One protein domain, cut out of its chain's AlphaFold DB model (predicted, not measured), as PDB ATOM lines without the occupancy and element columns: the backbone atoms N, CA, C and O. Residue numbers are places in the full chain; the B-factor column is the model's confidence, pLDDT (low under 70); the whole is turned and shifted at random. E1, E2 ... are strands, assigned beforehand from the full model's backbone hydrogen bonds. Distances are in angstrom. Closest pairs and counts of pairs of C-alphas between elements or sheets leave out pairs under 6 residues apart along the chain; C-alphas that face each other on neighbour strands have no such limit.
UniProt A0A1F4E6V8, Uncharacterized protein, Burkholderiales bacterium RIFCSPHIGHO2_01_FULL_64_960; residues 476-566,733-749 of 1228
ATOM      1  N   MET A 476      -9.993  52.406 -58.400       81.62
ATOM      2  CA  MET A 476      -8.738  51.658 -58.578       81.62
ATOM      3  C   MET A 476      -8.201  51.766 -60.008       81.62
ATOM      4  O   MET A 476      -7.578  50.840 -60.531       81.62
ATOM      5  N   GLY A 477      -8.478  52.898 -60.663       80.00
ATOM      6  CA  GLY A 477      -8.136  53.123 -62.063       80.00
ATOM      7  C   GLY A 477      -8.607  51.960 -62.937       80.00
ATOM      8  O   GLY A 477      -9.748  51.507 -62.847       80.00
ATOM      9  N   SER A 478      -7.699  51.422 -63.748       82.25
ATOM     10  CA  SER A 478      -7.960  50.321 -64.679       82.25
ATOM     11  C   SER A 478      -7.929  48.921 -64.045       82.25
ATOM     12  O   SER A 478      -7.603  47.966 -64.746       82.25
ATOM     13  N   ARG A 479      -8.194  48.754 -62.744       89.12
ATOM     14  CA  ARG A 479      -8.183  47.436 -62.079       89.12
ATOM     15  C   ARG A 479      -9.430  47.215 -61.237       89.12
ATOM     16  O   ARG A 479      -9.929  48.145 -60.615       89.12
ATOM     17  N   LEU A 480      -9.917  45.980 -61.195       93.38
ATOM     18  CA  LEU A 480     -10.922  45.573 -60.220       93.38
ATOM     19  C   LEU A 480     -10.247  45.300 -58.873       93.38
ATOM     20  O   LEU A 480      -9.110  44.827 -58.829       93.38
ATOM     21  N   TYR A 481     -10.955  45.562 -57.783       93.88
ATOM     22  CA  TYR A 481     -10.484  45.324 -56.427       93.88
ATOM     23  C   TYR A 481     -11.493  44.525 -55.612       93.88
ATOM     24  O   TYR A 481     -12.688  44.553 -55.877       93.88
ATOM     25  N   THR A 482     -11.012  43.835 -54.592       95.06
ATOM     26  CA  THR A 482     -11.846  43.234 -53.557       95.06
ATOM     27  C   THR A 482     -11.565  43.938 -52.229       95.06
ATOM     28  O   THR A 482     -10.395  44.178 -51.908       95.06
ATOM     29  N   PRO A 483     -12.596  44.373 -51.487       92.69
ATOM     30  CA  PRO A 483     -12.402  44.920 -50.157       92.69
ATOM     31  C   PRO A 483     -12.242  43.776 -49.157       92.69
ATOM     32  O   PRO A 483     -13.056  42.867 -49.131       92.69
ATOM     33  N   LEU A 484     -11.194  43.809 -48.343       93.50
ATOM     34  CA  LEU A 484     -10.891  42.800 -47.333       93.50
ATOM     35  C   LEU A 484     -10.869  43.491 -45.974       93.50
ATOM     36  O   LEU A 484     -10.007  44.342 -45.750       93.50
ATOM     37  N   ASN A 485     -11.792  43.154 -45.074       88.38
ATOM     38  CA  ASN A 485     -11.800  43.735 -43.735       88.38
ATOM     39  C   ASN A 485     -11.243  42.770 -42.678       88.38
ATOM     40  O   ASN A 485     -11.131  41.559 -42.878       88.38
ATOM     41  N   THR A 486     -10.889  43.309 -41.516       81.88
ATOM     42  CA  THR A 486     -10.359  42.521 -40.393       81.88
ATOM     43  C   THR A 486     -11.417  41.718 -39.627       81.88
ATOM     44  O   THR A 486     -11.052  41.049 -38.663       81.88
ATOM     45  N   SER A 487     -12.699  41.783 -40.009       84.06
ATOM     46  CA  SER A 487     -13.766  40.916 -39.471       84.06
ATOM     47  C   SER A 487     -13.867  39.583 -40.223       84.06
ATOM     48  O   SER A 487     -14.566  38.681 -39.773       84.06
ATOM     49  N   GLY A 488     -13.144  39.427 -41.340       87.31
ATOM     50  CA  GLY A 488     -13.207  38.221 -42.172       87.31
ATOM     51  C   GLY A 488     -14.125  38.348 -43.385       87.31
ATOM     52  O   GLY A 488     -14.312  37.366 -44.101       87.31
ATOM     53  N   ASP A 489     -14.646  39.544 -43.658       89.38
ATOM     54  CA  ASP A 489     -15.611  39.773 -44.725       89.38
ATOM     55  C   ASP A 489     -14.989  40.470 -45.936       89.38
ATOM     56  O   ASP A 489     -14.142  41.367 -45.824       89.38
ATOM     57  N   ALA A 490     -15.485  40.104 -47.120       90.62
ATOM     58  CA  ALA A 490     -15.202  40.809 -48.361       90.62
ATOM     59  C   ALA A 490     -16.067  42.085 -48.460       90.62
ATOM     60  O   ALA A 490     -17.003  42.162 -49.260       90.62
ATOM     61  N   SER A 491     -15.821  43.061 -47.578       86.75
ATOM     62  CA  SER A 491     -16.672  44.242 -47.385       86.75
ATOM     63  C   SER A 491     -15.866  45.516 -47.143       86.75
ATOM     64  O   SER A 491     -14.803  45.498 -46.529       86.75
ATOM     65  N   GLU A 492     -16.398  46.652 -47.603       83.69
ATOM     66  CA  GLU A 492     -15.860  47.979 -47.267       83.69
ATOM     67  C   GLU A 492     -16.350  48.515 -45.916       83.69
ATOM     68  O   GLU A 492     -15.944  49.602 -45.502       83.69
ATOM     69  N   ALA A 493     -17.234  47.785 -45.230       80.62
ATOM     70  CA  ALA A 493     -17.607  48.120 -43.865       80.62
ATOM     71  C   ALA A 493     -16.372  48.036 -42.946       80.62
ATOM     72  O   ALA A 493     -15.541  47.142 -43.149       80.62
ATOM     73  N   PRO A 494     -16.259  48.922 -41.937       75.56
ATOM     74  CA  PRO A 494     -15.181  48.843 -40.962       75.56
ATOM     75  C   PRO A 494     -15.087  47.443 -40.354       75.56
ATOM     76  O   PRO A 494     -16.103  46.872 -39.959       75.56
ATOM     77  N   GLY A 495     -13.875  46.903 -40.313       74.31
ATOM     78  CA  GLY A 495     -13.581  45.641 -39.663       74.31
ATOM     79  C   GLY A 495     -13.432  45.788 -38.147       74.31
ATOM     80  O   GLY A 495     -13.330  46.889 -37.607       74.31
ATOM     81  N   ASP A 496     -13.355  44.651 -37.459       74.31
ATOM     82  CA  ASP A 496     -13.311  44.579 -35.992       74.31
ATOM     83  C   ASP A 496     -12.057  45.222 -35.374       74.31
ATOM     84  O   ASP A 496     -12.006  45.446 -34.162       74.31
ATOM     85  N   ARG A 497     -11.001  45.449 -36.169       70.81
ATOM     86  CA  ARG A 497      -9.676  45.859 -35.693       70.81
ATOM     87  C   ARG A 497      -8.997  46.808 -36.690       70.81
ATOM     88  O   ARG A 497      -9.012  46.543 -37.886       70.81
ATOM     89  N   PRO A 498      -8.320  47.871 -36.232       67.62
ATOM     90  CA  PRO A 498      -7.496  48.698 -37.111       67.62
ATOM     91  C   PRO A 498      -6.251  47.937 -37.609       67.62
ATOM     92  O   PRO A 498      -5.763  47.002 -36.967       67.62
ATOM     93  N   ILE A 499      -5.701  48.369 -38.743       71.94
ATOM     94  CA  ILE A 499      -4.450  47.877 -39.323       71.94
ATOM     95  C   ILE A 499      -3.311  48.841 -38.966       71.94
ATOM     96  O   ILE A 499      -3.442  50.044 -39.152       71.94
ATOM     97  N   GLN A 500      -2.180  48.335 -38.470       68.12
ATOM     98  CA  GLN A 500      -0.999  49.169 -38.217       68.12
ATOM     99  C   GLN A 500      -0.272  49.518 -39.532       68.12
ATOM    100  O   GLN A 500      -0.088  48.621 -40.363       68.12
ATOM    101  N   PRO A 501       0.203  50.767 -39.709       67.44
ATOM    102  CA  PRO A 501       1.059  51.131 -40.836       67.44
ATOM    103  C   PRO A 501       2.339  50.292 -40.917       67.44
ATOM    104  O   PRO A 501       3.018  50.069 -39.914       67.44
ATOM    105  N   ASN A 502       2.690  49.869 -42.132       70.25
ATOM    106  CA  ASN A 502       3.866  49.080 -42.508       70.25
ATOM    107  C   ASN A 502       3.905  47.673 -41.882       70.25
ATOM    108  O   ASN A 502       4.978  47.127 -41.595       70.25
ATOM    109  N   LYS A 503       2.732  47.104 -41.587       74.44
ATOM    110  CA  LYS A 503       2.591  45.812 -40.896       74.44
ATOM    111  C   LYS A 503       1.655  44.839 -41.585       74.44
ATOM    112  O   LYS A 503       1.740  43.652 -41.277       74.44
ATOM    113  N   LEU A 504       0.799  45.287 -42.496       82.31
ATOM    114  CA  LEU A 504      -0.128  44.446 -43.234       82.31
ATOM    115  C   LEU A 504       0.615  43.588 -44.254       82.31
ATOM    116  O   LEU A 504       1.323  44.073 -45.137       82.31
ATOM    117  N   LYS A 505       0.356  42.288 -44.183       87.19
ATOM    118  CA  LYS A 505       0.702  41.321 -45.210       87.19
ATOM    119  C   LYS A 505      -0.528  40.518 -45.577       87.19
ATOM    120  O   LYS A 505      -1.205  39.963 -44.713       87.19
ATOM    121  N   ILE A 506      -0.792  40.446 -46.869       92.88
ATOM    122  CA  ILE A 506      -1.892  39.689 -47.442       92.88
ATOM    123  C   ILE A 506      -1.289  38.553 -48.252       92.88
ATOM    124  O   ILE A 506      -0.451  38.789 -49.122       92.88
ATOM    125  N   THR A 507      -1.704  37.322 -47.972       93.12
ATOM    126  CA  THR A 507      -1.257  36.129 -48.701       93.12
ATOM    127  C   THR A 507      -2.442  35.377 -49.279       93.12
ATOM    128  O   THR A 507      -3.461  35.241 -48.608       93.12
ATOM    129  N   TRP A 508      -2.299  34.850 -50.490       94.94
ATOM    130  CA  TRP A 508      -3.275  33.955 -51.114       94.94
ATOM    131  C   TRP A 508      -2.553  32.918 -51.978       94.94
ATOM    132  O   TRP A 508      -1.336  32.983 -52.175       94.94
ATOM    133  N   ASN A 509      -3.302  31.936 -52.471       90.50
ATOM    134  CA  ASN A 509      -2.793  30.937 -53.400       90.50
ATOM    135  C   ASN A 509      -3.794  30.743 -54.540       90.50
ATOM    136  O   ASN A 509      -4.921  30.315 -54.305       90.50
ATOM    137  N   ASP A 510      -3.369  31.056 -55.760       86.06
ATOM    138  CA  ASP A 510      -4.155  30.962 -56.997       86.06
ATOM    139  C   ASP A 510      -3.558  29.949 -57.995       86.06
ATOM    140  O   ASP A 510      -3.775  30.032 -59.202       86.06
ATOM    141  N   GLY A 511      -2.803  28.972 -57.480       83.56
ATOM    142  CA  GLY A 511      -1.984  28.027 -58.248       83.56
ATOM    143  C   GLY A 511      -0.487  28.189 -57.955       83.56
ATOM    144  O   GLY A 511       0.290  27.259 -58.172       83.56
ATOM    145  N   ALA A 512      -0.095  29.337 -57.395       88.19
ATOM    146  CA  ALA A 512       1.203  29.599 -56.783       88.19
ATOM    147  C   ALA A 512       1.028  30.441 -55.505       88.19
ATOM    148  O   ALA A 512       0.030  31.137 -55.341       88.19
ATOM    149  N   ALA A 513       2.004  30.400 -54.594       90.62
ATOM    150  CA  ALA A 513       1.984  31.255 -53.407       90.62
ATOM    151  C   ALA A 513       2.188  32.728 -53.799       90.62
ATOM    152  O   ALA A 513       3.164  33.053 -54.481       90.62
ATOM    153  N   LYS A 514       1.282  33.602 -53.352       95.00
ATOM    154  CA  LYS A 514       1.246  35.033 -53.673       95.00
ATOM    155  C   LYS A 514       1.204  35.890 -52.416       95.00
ATOM    156  O   LYS A 514       0.634  35.479 -51.401       95.00
ATOM    157  N   SER A 515       1.802  37.081 -52.473       92.88
ATOM    158  CA  SER A 515       1.749  38.022 -51.350       92.88
ATOM    159  C   SER A 515       1.804  39.493 -51.754       92.88
ATOM    160  O   SER A 515       2.441  39.859 -52.741       92.88
ATOM    161  N   ALA A 516       1.170  40.342 -50.947       92.75
ATOM    162  CA  ALA A 516       1.260  41.793 -51.035       92.75
ATOM    163  C   ALA A 516       1.352  42.412 -49.632       92.75
ATOM    164  O   ALA A 516       0.801  41.862 -48.678       92.75
ATOM    165  N   SER A 517       2.041  43.541 -49.507       87.88
ATOM    166  CA  SER A 517       2.273  44.237 -48.237       87.88
ATOM    167  C   SER A 517       2.042  45.734 -48.373       87.88
ATOM    168  O   SER A 517       2.223  46.291 -49.459       87.88
ATOM    169  N   ASP A 518       1.626  46.376 -47.282       80.88
ATOM    170  CA  ASP A 518       1.508  47.832 -47.245       80.88
ATOM    171  C   ASP A 518       2.871  48.516 -47.050       80.88
ATOM    172  O   ASP A 518       3.806  47.917 -46.521       80.88
ATOM    173  N   ASP A 519       2.988  49.768 -47.486       75.25
ATOM    174  CA  ASP A 519       4.220  50.565 -47.435       75.25
ATOM    175  C   ASP A 519       4.297  51.538 -46.240       75.25
ATOM    176  O   ASP A 519       5.221  52.350 -46.155       75.25
ATOM    177  N   GLY A 520       3.317  51.496 -45.332       65.12
ATOM    178  CA  GLY A 520       3.170  52.455 -44.234       65.12
ATOM    179  C   GLY A 520       2.549  53.801 -44.610       65.12
ATOM    180  O   GLY A 520       2.272  54.592 -43.714       65.12
ATOM    181  N   ASN A 521       2.286  54.060 -45.893       64.12
ATOM    182  CA  ASN A 521       1.650  55.283 -46.394       64.12
ATOM    183  C   ASN A 521       0.278  55.007 -47.033       64.12
ATOM    184  O   ASN A 521      -0.241  55.830 -47.788       64.12
ATOM    185  N   GLY A 522      -0.320  53.853 -46.732       66.69
ATOM    186  CA  GLY A 522      -1.639  53.468 -47.217       66.69
ATOM    187  C   GLY A 522      -1.634  52.779 -48.581       66.69
ATOM    188  O   GLY A 522      -2.718  52.526 -49.102       66.69
ATOM    189  N   VAL A 523      -0.470  52.456 -49.161       79.62
ATOM    190  CA  VAL A 523      -0.351  51.817 -50.483       79.62
ATOM    191  C   VAL A 523       0.068  50.356 -50.329       79.62
ATOM    192  O   VAL A 523       0.986  50.038 -49.581       79.62
ATOM    193  N   ILE A 524      -0.579  49.457 -51.072       86.44
ATOM    194  CA  ILE A 524      -0.248  48.026 -51.109       86.44
ATOM    195  C   ILE A 524       0.580  47.717 -52.362       86.44
ATOM    196  O   ILE A 524       0.208  48.118 -53.468       86.44
ATOM    197  N   THR A 525       1.675  46.972 -52.196       87.44
ATOM    198  CA  THR A 525       2.590  46.549 -53.271       87.44
ATOM    199  C   THR A 525       2.925  45.050 -53.183       87.44
ATOM    200  O   THR A 525       2.780  44.437 -52.127       87.44
ATOM    201  N   GLY A 526       3.361  44.435 -54.289       90.31
ATOM    202  CA  GLY A 526       3.672  42.999 -54.385       90.31
ATOM    203  C   GLY A 526       2.972  42.339 -55.575       90.31
ATOM    204  O   GLY A 526       2.880  42.935 -56.647       90.31
ATOM    205  N   ASP A 527       2.436  41.128 -55.390       91.88
ATOM    206  CA  ASP A 527       1.620  40.430 -56.403       91.88
ATOM    207  C   ASP A 527       0.247  41.100 -56.649       91.88
ATOM    208  O   ASP A 527      -0.471  40.773 -57.604       91.88
ATOM    209  N   ALA A 528      -0.114  42.067 -55.808       92.69
ATOM    210  CA  ALA A 528      -1.286  42.918 -55.925       92.69
ATOM    211  C   ALA A 528      -0.908  44.381 -55.666       92.69
ATOM    212  O   ALA A 528       0.085  44.684 -55.006       92.69
ATOM    213  N   THR A 529      -1.741  45.282 -56.170       90.94
ATOM    214  CA  THR A 529      -1.728  46.710 -55.833       90.94
ATOM    215  C   THR A 529      -2.961  47.043 -55.013       90.94
ATOM    216  O   THR A 529      -3.953  46.324 -55.098       90.94
ATOM    217  N   GLY A 530      -2.969  48.140 -54.270       88.19
ATOM    218  CA  GLY A 530      -4.169  48.515 -53.531       88.19
ATOM    219  C   GLY A 530      -3.953  49.668 -52.576       88.19
ATOM    220  O   GLY A 530      -2.888  50.283 -52.571       88.19
ATOM    221  N   VAL A 531      -4.966  49.919 -51.756       84.56
ATOM    222  CA  VAL A 531      -4.883  50.873 -50.651       84.56
ATOM    223  C   VAL A 531      -5.379  50.233 -49.367       84.56
ATOM    224  O   VAL A 531      -6.222  49.337 -49.405       84.56
ATOM    225  N   VAL A 532      -4.874  50.701 -48.234       79.75
ATOM    226  CA  VAL A 532      -5.327  50.275 -46.910       79.75
ATOM    227  C   VAL A 532      -5.864  51.469 -46.132       79.75
ATOM    228  O   VAL A 532      -5.212  52.503 -46.004       79.75
ATOM    229  N   ASP A 533      -7.072  51.308 -45.604       75.25
ATOM    230  CA  ASP A 533      -7.631  52.160 -44.570       75.25
ATOM    231  C   ASP A 533      -7.251  51.564 -43.211       75.25
ATOM    232  O   ASP A 533      -7.877  50.623 -42.709       75.25
ATOM    233  N   TYR A 534      -6.170  52.102 -42.644       67.69
ATOM    234  CA  TYR A 534      -5.612  51.658 -41.372       67.69
ATOM    235  C   TYR A 534      -6.623  51.745 -40.230       67.69
ATOM    236  O   TYR A 534      -6.689  50.855 -39.389       67.69
ATOM    237  N   GLN A 535      -7.456  52.783 -40.207       66.56
ATOM    238  CA  GLN A 535      -8.382  53.001 -39.104       66.56
ATOM    239  C   GLN A 535      -9.608  52.094 -39.205       66.56
ATOM    240  O   GLN A 535     -10.023  51.514 -38.201       66.56
ATOM    241  N   ARG A 536     -10.182  51.956 -40.406       68.38
ATOM    242  CA  ARG A 536     -11.348  51.090 -40.629       68.38
ATOM    243  C   ARG A 536     -10.982  49.613 -40.689       68.38
ATOM    244  O   ARG A 536     -11.887  48.791 -40.707       68.38
ATOM    245  N   GLY A 537      -9.699  49.261 -40.739       74.94
ATOM    246  CA  GLY A 537      -9.282  47.868 -40.870       74.94
ATOM    247  C   GLY A 537      -9.716  47.262 -42.204       74.94
ATOM    248  O   GLY A 537     -10.154  46.116 -42.243       74.94
ATOM    249  N   VAL A 538      -9.655  48.042 -43.288       84.12
ATOM    250  CA  VAL A 538     -10.101  47.623 -44.625       84.12
ATOM    251  C   VAL A 538      -8.952  47.768 -45.614       84.12
ATOM    252  O   VAL A 538      -8.373  48.841 -45.750       84.12
ATOM    253  N   ALA A 539      -8.641  46.707 -46.351       89.31
ATOM    254  CA  ALA A 539      -7.698  46.718 -47.461       89.31
ATOM    255  C   ALA A 539      -8.450  46.548 -48.785       89.31
ATOM    256  O   ALA A 539      -9.119  45.542 -49.004       89.31
ATOM    257  N   LEU A 540      -8.334  47.516 -49.690       92.38
ATOM    258  CA  LEU A 540      -8.852  47.408 -51.050       92.38
ATOM    259  C   LEU A 540      -7.753  46.822 -51.934       92.38
ATOM    260  O   LEU A 540      -6.805  47.521 -52.294       92.38
ATOM    261  N   LEU A 541      -7.869  45.541 -52.269       94.50
ATOM    262  CA  LEU A 541      -6.819  44.787 -52.944       94.50
ATOM    263  C   LEU A 541      -7.166  44.517 -54.410       94.50
ATOM    264  O   LEU A 541      -8.205  43.940 -54.709       94.50
ATOM    265  N   ALA A 542      -6.266  44.864 -55.322       94.69
ATOM    266  CA  ALA A 542      -6.351  44.586 -56.752       94.69
ATOM    267  C   ALA A 542      -5.189  43.665 -57.188       94.69
ATOM    268  O   ALA A 542      -4.091  44.155 -57.484       94.69
ATOM    269  N   PRO A 543      -5.398  42.335 -57.231       94.81
ATOM    270  CA  PRO A 543      -4.412  41.372 -57.725       94.81
ATOM    271  C   PRO A 543      -3.984  41.659 -59.163       94.81
ATOM    272  O   PRO A 543      -4.777  42.171 -59.952       94.81
ATOM    273  N   THR A 544      -2.750  41.303 -59.529       92.00
ATOM    274  CA  THR A 544      -2.258  41.478 -60.912       92.00
ATOM    275  C   THR A 544      -2.991  40.568 -61.907       92.00
ATOM    276  O   THR A 544      -3.268  40.977 -63.037       92.00
ATOM    277  N   ALA A 545      -3.362  39.363 -61.474       91.75
ATOM    278  CA  ALA A 545      -4.251  38.444 -62.179       91.75
ATOM    279  C   ALA A 545      -5.402  38.045 -61.248       91.75
ATOM    280  O   ALA A 545      -5.176  37.886 -60.052       91.75
ATOM    281  N   LEU A 546      -6.619  37.914 -61.777       93.25
ATOM    282  CA  LEU A 546      -7.820  37.577 -61.011       93.25
ATOM    283  C   LEU A 546      -7.782  36.097 -60.573       93.25
ATOM    284  O   LEU A 546      -7.842  35.217 -61.437       93.25
ATOM    285  N   PRO A 547      -7.715  35.787 -59.265       94.12
ATOM    286  CA  PRO A 547      -7.793  34.419 -58.743       94.12
ATOM    287  C   PRO A 547      -9.150  33.768 -59.007       94.12
ATOM    288  O   PRO A 547     -10.108  34.461 -59.327       94.12
ATOM    289  N   ALA A 548      -9.270  32.449 -58.845       91.31
ATOM    290  CA  ALA A 548     -10.560  31.774 -59.003       91.31
ATOM    291  C   ALA A 548     -11.605  32.275 -57.979       91.31
ATOM    292  O   ALA A 548     -11.220  32.600 -56.849       91.31
ATOM    293  N   PRO A 549     -12.907  32.313 -58.326       91.69
ATOM    294  CA  PRO A 549     -13.962  32.526 -57.335       91.69
ATOM    295  C   PRO A 549     -13.806  31.559 -56.151       91.69
ATOM    296  O   PRO A 549     -13.491  30.382 -56.348       91.69
ATOM    297  N   GLY A 550     -13.958  32.063 -54.930       91.00
ATOM    298  CA  GLY A 550     -13.766  31.310 -53.690       91.00
ATOM    299  C   GLY A 550     -12.324  31.280 -53.181       91.00
ATOM    300  O   GLY A 550     -12.040  30.596 -52.195       91.00
ATOM    301  N   THR A 551     -11.392  32.000 -53.818       94.50
ATOM    302  CA  THR A 551     -10.008  32.097 -53.324       94.50
ATOM    303  C   THR A 551      -9.984  32.765 -51.951       94.50
ATOM    304  O   THR A 551     -10.568  33.831 -51.752       94.50
ATOM    305  N   VAL A 552      -9.271  32.145 -51.012       95.12
ATOM    306  CA  VAL A 552      -9.109  32.660 -49.650       95.12
ATOM    307  C   VAL A 552      -7.887  33.572 -49.581       95.12
ATOM    308  O   VAL A 552      -6.763  33.146 -49.857       95.12
ATOM    309  N   PHE A 553      -8.112  34.819 -49.181       95.31
ATOM    310  CA  PHE A 553      -7.071  35.783 -48.850       95.31
ATOM    311  C   PHE A 553      -6.885  35.826 -47.340       95.31
ATOM    312  O   PHE A 553      -7.849  35.954 -46.591       95.31
ATOM    313  N   THR A 554      -5.643  35.748 -46.881       92.25
ATOM    314  CA  THR A 554      -5.310  35.818 -45.459       92.25
ATOM    315  C   THR A 554      -4.613  37.136 -45.153       92.25
ATOM    316  O   THR A 554      -3.516  37.384 -45.652       92.25
ATOM    317  N   LEU A 555      -5.239  37.962 -44.316       88.88
ATOM    318  CA  LEU A 555      -4.687  39.197 -43.770       88.88
ATOM    319  C   LEU A 555      -3.944  38.864 -42.480       88.88
ATOM    320  O   LEU A 555      -4.499  38.242 -41.578       88.88
ATOM    321  N   LYS A 556      -2.693  39.298 -42.373       82.75
ATOM    322  CA  LYS A 556      -1.860  39.120 -41.183       82.75
ATOM    323  C   LYS A 556      -1.061  40.392 -40.916       82.75
ATOM    324  O   LYS A 556      -0.599  41.025 -41.860       82.75
ATOM    325  N   GLN A 557      -0.835  40.727 -39.646       74.88
ATOM    326  CA  GLN A 557       0.193  41.707 -39.276       74.88
ATOM    327  C   GLN A 557       1.513  41.016 -38.862       74.88
ATOM    328  O   GLN A 557       1.482  40.072 -38.072       74.88
ATOM    329  N   GLU A 558       2.682  41.430 -39.379       63.84
ATOM    330  CA  GLU A 558       3.987  40.805 -39.038       63.84
ATOM    331  C   GLU A 558       4.710  41.467 -37.817       63.84
ATOM    332  O   GLU A 558       5.249  42.567 -37.935       63.84
ATOM    333  N   ASN A 559       4.714  40.746 -36.666       53.09
ATOM    334  CA  ASN A 559       5.453  40.796 -35.360       53.09
ATOM    335  C   ASN A 559       6.080  42.111 -34.798       53.09
ATOM    336  O   ASN A 559       6.739  42.871 -35.509       53.09
ATOM    337  N   ALA A 560       5.964  42.367 -33.472       30.34
ATOM    338  CA  ALA A 560       6.731  41.748 -32.353       30.34
ATOM    339  C   ALA A 560       5.880  41.371 -31.084       30.34
ATOM    340  O   ALA A 560       4.734  41.787 -30.994       30.34
ATOM    341  N   PRO A 561       6.384  40.547 -30.125       38.97
ATOM    342  CA  PRO A 561       5.579  39.586 -29.340       38.97
ATOM    343  C   PRO A 561       5.075  40.030 -27.943       38.97
ATOM    344  O   PRO A 561       5.851  40.560 -27.153       38.97
ATOM    345  N   GLY A 562       3.856  39.588 -27.574       34.72
ATOM    346  CA  GLY A 562       3.522  39.084 -26.225       34.72
ATOM    347  C   GLY A 562       2.436  39.805 -25.392       34.72
ATOM    348  O   GLY A 562       2.684  40.894 -24.897       34.72
ATOM    349  N   VAL A 563       1.357  39.057 -25.072       35.06
ATOM    350  CA  VAL A 563       0.270  39.268 -24.061       35.06
ATOM    351  C   VAL A 563      -0.944  40.110 -24.539       35.06
ATOM    352  O   VAL A 563      -0.744  41.158 -25.132       35.06
ATOM    353  N   PRO A 564      -2.207  39.659 -24.328       37.78
ATOM    354  CA  PRO A 564      -3.363  40.120 -25.106       37.78
ATOM    355  C   PRO A 564      -3.953  41.445 -24.603       37.78
ATOM    356  O   PRO A 564      -4.106  41.628 -23.396       37.78
ATOM    357  N   ALA A 565      -4.425  42.298 -25.517       39.16
ATOM    358  CA  ALA A 565      -5.295  43.425 -25.183       39.16
ATOM    359  C   ALA A 565      -6.566  43.447 -26.050       39.16
ATOM    360  O   ALA A 565      -6.680  44.116 -27.072       39.16
ATOM    361  N   SER A 566      -7.590  42.741 -25.573       40.12
ATOM    362  CA  SER A 566      -8.980  43.120 -25.828       40.12
ATOM    363  C   SER A 566      -9.185  44.574 -25.365       40.12
ATOM    364  O   SER A 566      -9.072  44.824 -24.164       40.12
ATOM    365  N   THR A 733       0.665  47.468 -30.477       45.88
ATOM    366  CA  THR A 733       1.640  46.657 -31.218       45.88
ATOM    367  C   THR A 733       1.130  45.227 -31.437       45.88
ATOM    368  O   THR A 733       1.919  44.340 -31.757       45.88
ATOM    369  N   ASP A 734      -0.172  44.978 -31.245       46.91
ATOM    370  CA  ASP A 734      -0.748  43.632 -31.300       46.91
ATOM    371  C   ASP A 734      -0.883  43.123 -32.745       46.91
ATOM    372  O   ASP A 734      -1.415  43.838 -33.598       46.91
ATOM    373  N   PRO A 735      -0.452  41.884 -33.042       49.75
ATOM    374  CA  PRO A 735      -0.671  41.283 -34.346       49.75
ATOM    375  C   PRO A 735      -2.159  40.966 -34.544       49.75
ATOM    376  O   PRO A 735      -2.812  40.379 -33.682       49.75
ATOM    377  N   ILE A 736      -2.696  41.283 -35.721       55.19
ATOM    378  CA  ILE A 736      -3.930  40.653 -36.197       55.19
ATOM    379  C   ILE A 736      -3.621  39.165 -36.421       55.19
ATOM    380  O   ILE A 736      -2.793  38.834 -37.277       55.19
ATOM    381  N   ASP A 737      -4.266  38.285 -35.641       63.75
ATOM    382  CA  ASP A 737      -4.349  36.850 -35.947       63.75
ATOM    383  C   ASP A 737      -4.778  36.674 -37.406       63.75
ATOM    384  O   ASP A 737      -5.629  37.439 -37.849       63.75
ATOM    385  N   PRO A 738      -4.232  35.706 -38.164       76.94
ATOM    386  CA  PRO A 738      -4.534  35.568 -39.582       76.94
ATOM    387  C   PRO A 738      -6.048  35.534 -39.841       76.94
ATOM    388  O   PRO A 738      -6.717  34.555 -39.512       76.94
ATOM    389  N   VAL A 739      -6.584  36.597 -40.438       85.56
ATOM    390  CA  VAL A 739      -8.000  36.696 -40.804       85.56
ATOM    391  C   VAL A 739      -8.134  36.200 -42.230       85.56
ATOM    392  O   VAL A 739      -7.492  36.728 -43.136       85.56
ATOM    393  N   SER A 740      -8.936  35.160 -42.427       91.50
ATOM    394  CA  SER A 740      -9.194  34.595 -43.751       91.50
ATOM    395  C   SER A 740     -10.495  35.153 -44.308       91.50
ATOM    396  O   SER A 740     -11.523  35.076 -43.645       91.50
ATOM    397  N   VAL A 741     -10.431  35.683 -45.522       93.12
ATOM    398  CA  VAL A 741     -11.556  36.255 -46.259       93.12
ATOM    399  C   VAL A 741     -11.723  35.467 -47.552       93.12
ATOM    400  O   VAL A 741     -10.788  35.378 -48.352       93.12
ATOM    401  N   THR A 742     -12.901  34.893 -47.770       94.19
ATOM    402  CA  THR A 742     -13.241  34.243 -49.041       94.19
ATOM    403  C   THR A 742     -13.717  35.295 -50.035       94.19
ATOM    404  O   THR A 742     -14.605  36.086 -49.721       94.19
ATOM    405  N   VAL A 743     -13.128  35.319 -51.231       93.69
ATOM    406  CA  VAL A 743     -13.456  36.306 -52.267       93.69
ATOM    407  C   VAL A 743     -14.190  35.646 -53.430       93.69
ATOM    408  O   VAL A 743     -13.601  34.903 -54.213       93.69
ATOM    409  N   ASP A 744     -15.468  35.995 -53.574       92.69
ATOM    410  CA  ASP A 744     -16.352  35.547 -54.664       92.69
ATOM    411  C   ASP A 744     -16.769  36.681 -55.612       92.69
ATOM    412  O   ASP A 744     -17.491  36.465 -56.584       92.69
ATOM    413  N   ALA A 745     -16.319  37.909 -55.344       93.75
ATOM    414  CA  ALA A 745     -16.643  39.067 -56.158       93.75
ATOM    415  C   ALA A 745     -15.497  40.077 -56.206       93.75
ATOM    416  O   ALA A 745     -14.758  40.267 -55.240       93.75
ATOM    417  N   TYR A 746     -15.411  40.759 -57.340       94.69
ATOM    418  CA  TYR A 746     -14.506  41.871 -57.584       94.69
ATOM    419  C   TYR A 746     -15.302  43.111 -57.969       94.69
ATOM    420  O   TYR A 746     -16.311  43.030 -58.660       94.69
ATOM    421  N   PHE A 747     -14.840  44.275 -57.543       92.81
ATOM    422  CA  PHE A 747     -15.562  45.529 -57.651       92.81
ATOM    423  C   PHE A 747     -14.719  46.589 -58.339       92.81
ATOM    424  O   PHE A 747     -13.490  46.580 -58.305       92.81
ATOM    425  N   ASN A 748     -15.387  47.562 -58.932       90.56
ATOM    426  CA  ASN A 748     -14.808  48.879 -59.132       90.56
ATOM    427  C   ASN A 748     -15.933  49.901 -59.002       90.56
ATOM    428  O   ASN A 748     -17.101  49.569 -59.180       90.56
ATOM    429  N   ARG A 749     -15.617  51.145 -58.674       86.25
ATOM    430  CA  ARG A 749     -16.630  52.195 -58.615       86.25
ATOM    431  C   ARG A 749     -16.082  53.496 -59.135       86.25
ATOM    432  O   ARG A 749     -14.876  53.732 -59.084       86.25
TER     433      ARG A 749
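What this domain is: This is residues 476 to 566 and 733 to 749 of the 1228 residues of an uncharacterized protein of Burkholderiales bacterium RIFCSPHIGHO2_01_FULL_64_960 (UniProt A0A1F4E6V8). One antiparallel sheet of eight strands is curled into a small, nearly closed barrel, its edge strands E1 and E8 coming back toward each other. E9 turns off from E8 beside one end, and the weakly predicted residues 558 to 566, next to a cut, reach out past the other end. The printed part has 108 residues, with no named helix and nine named strands, E1 to E9 along the chain; the sheet's order is E1, E6, E5, E4, E3, E2, E7, E8. The class is all strand, though the strands hold 48 of the 108 residues, under half. The whole is compact, with a radius of gyration of the C-alphas of 12.9 A and spans of 40 by 28 by 22 A.

Where its parts are: E1 is residues 482 to 485, beginning with C-alpha 482 at (-11.846, 43.234, -53.557). Across the sheet follow E6, residues 538 to 543, 15.6 A long; E5, 528 to 533, 16.0 A; E4, 523 to 526; E3, 513 to 518, 17.7 A; E2, 504 to 509, 17.1 A; E7, 551 to 557, the longest by residues, 19.8 A; and E8, 739 to 743, 12.7 A. E9, residues 746 to 749, ends with C-alpha 749 at (-16.630, 52.195, -58.615).

How they stand to each other: The strongly twisted sheet is a folded sheet, bent back on itself into two leaves: E1, E6 and E5 face E3, E2, E7 and E8, with E4 as the hinge. E2 to E6 form a meander, each strand the antiparallel neighbour of the one before, in four hairpins. Within hydrogen-bond range are N 516 and O 506 at 2.9 A between E3 and E2, N 525 and O 517 at 2.9 A between E4 and E3, N 524 and O 530 at 2.9 A between E5 and E4, and N 542 and O 529 at 2.7 A between E6 and E5. E4's pairing is staggered: residues 523 to 524 pair with E5 and 524 to 526 with E3. E1 is antiparallel to E6, with N 484 and O 539 at 2.8 A. On the other leaf E7 is antiparallel to E2, with N 505 and O 556 at 2.8 A, and to E8, with N 741 and O 553 at 2.8 A. The closest C-alphas of the edge strands E1 and E8 are those of Leu 484 and Val 741, 6.7 A apart. E8 runs on into E9 at 81 degrees; E9 pairs with no named strand.

The domain as a whole: The two C-alphas farthest apart are those of Ser 478 and Val 563, 42.9 A. Residues 567 to 732 are not printed, and C-alphas 566 and 733 are 12.4 A apart across this cut, on the link from E7 to E8. The link from E1 to E2, residues 486 to 503, is long. The mean pLDDT of the printed part is 80.2; 23 residues are under 70, among them 558 to 566 and 733 to 737.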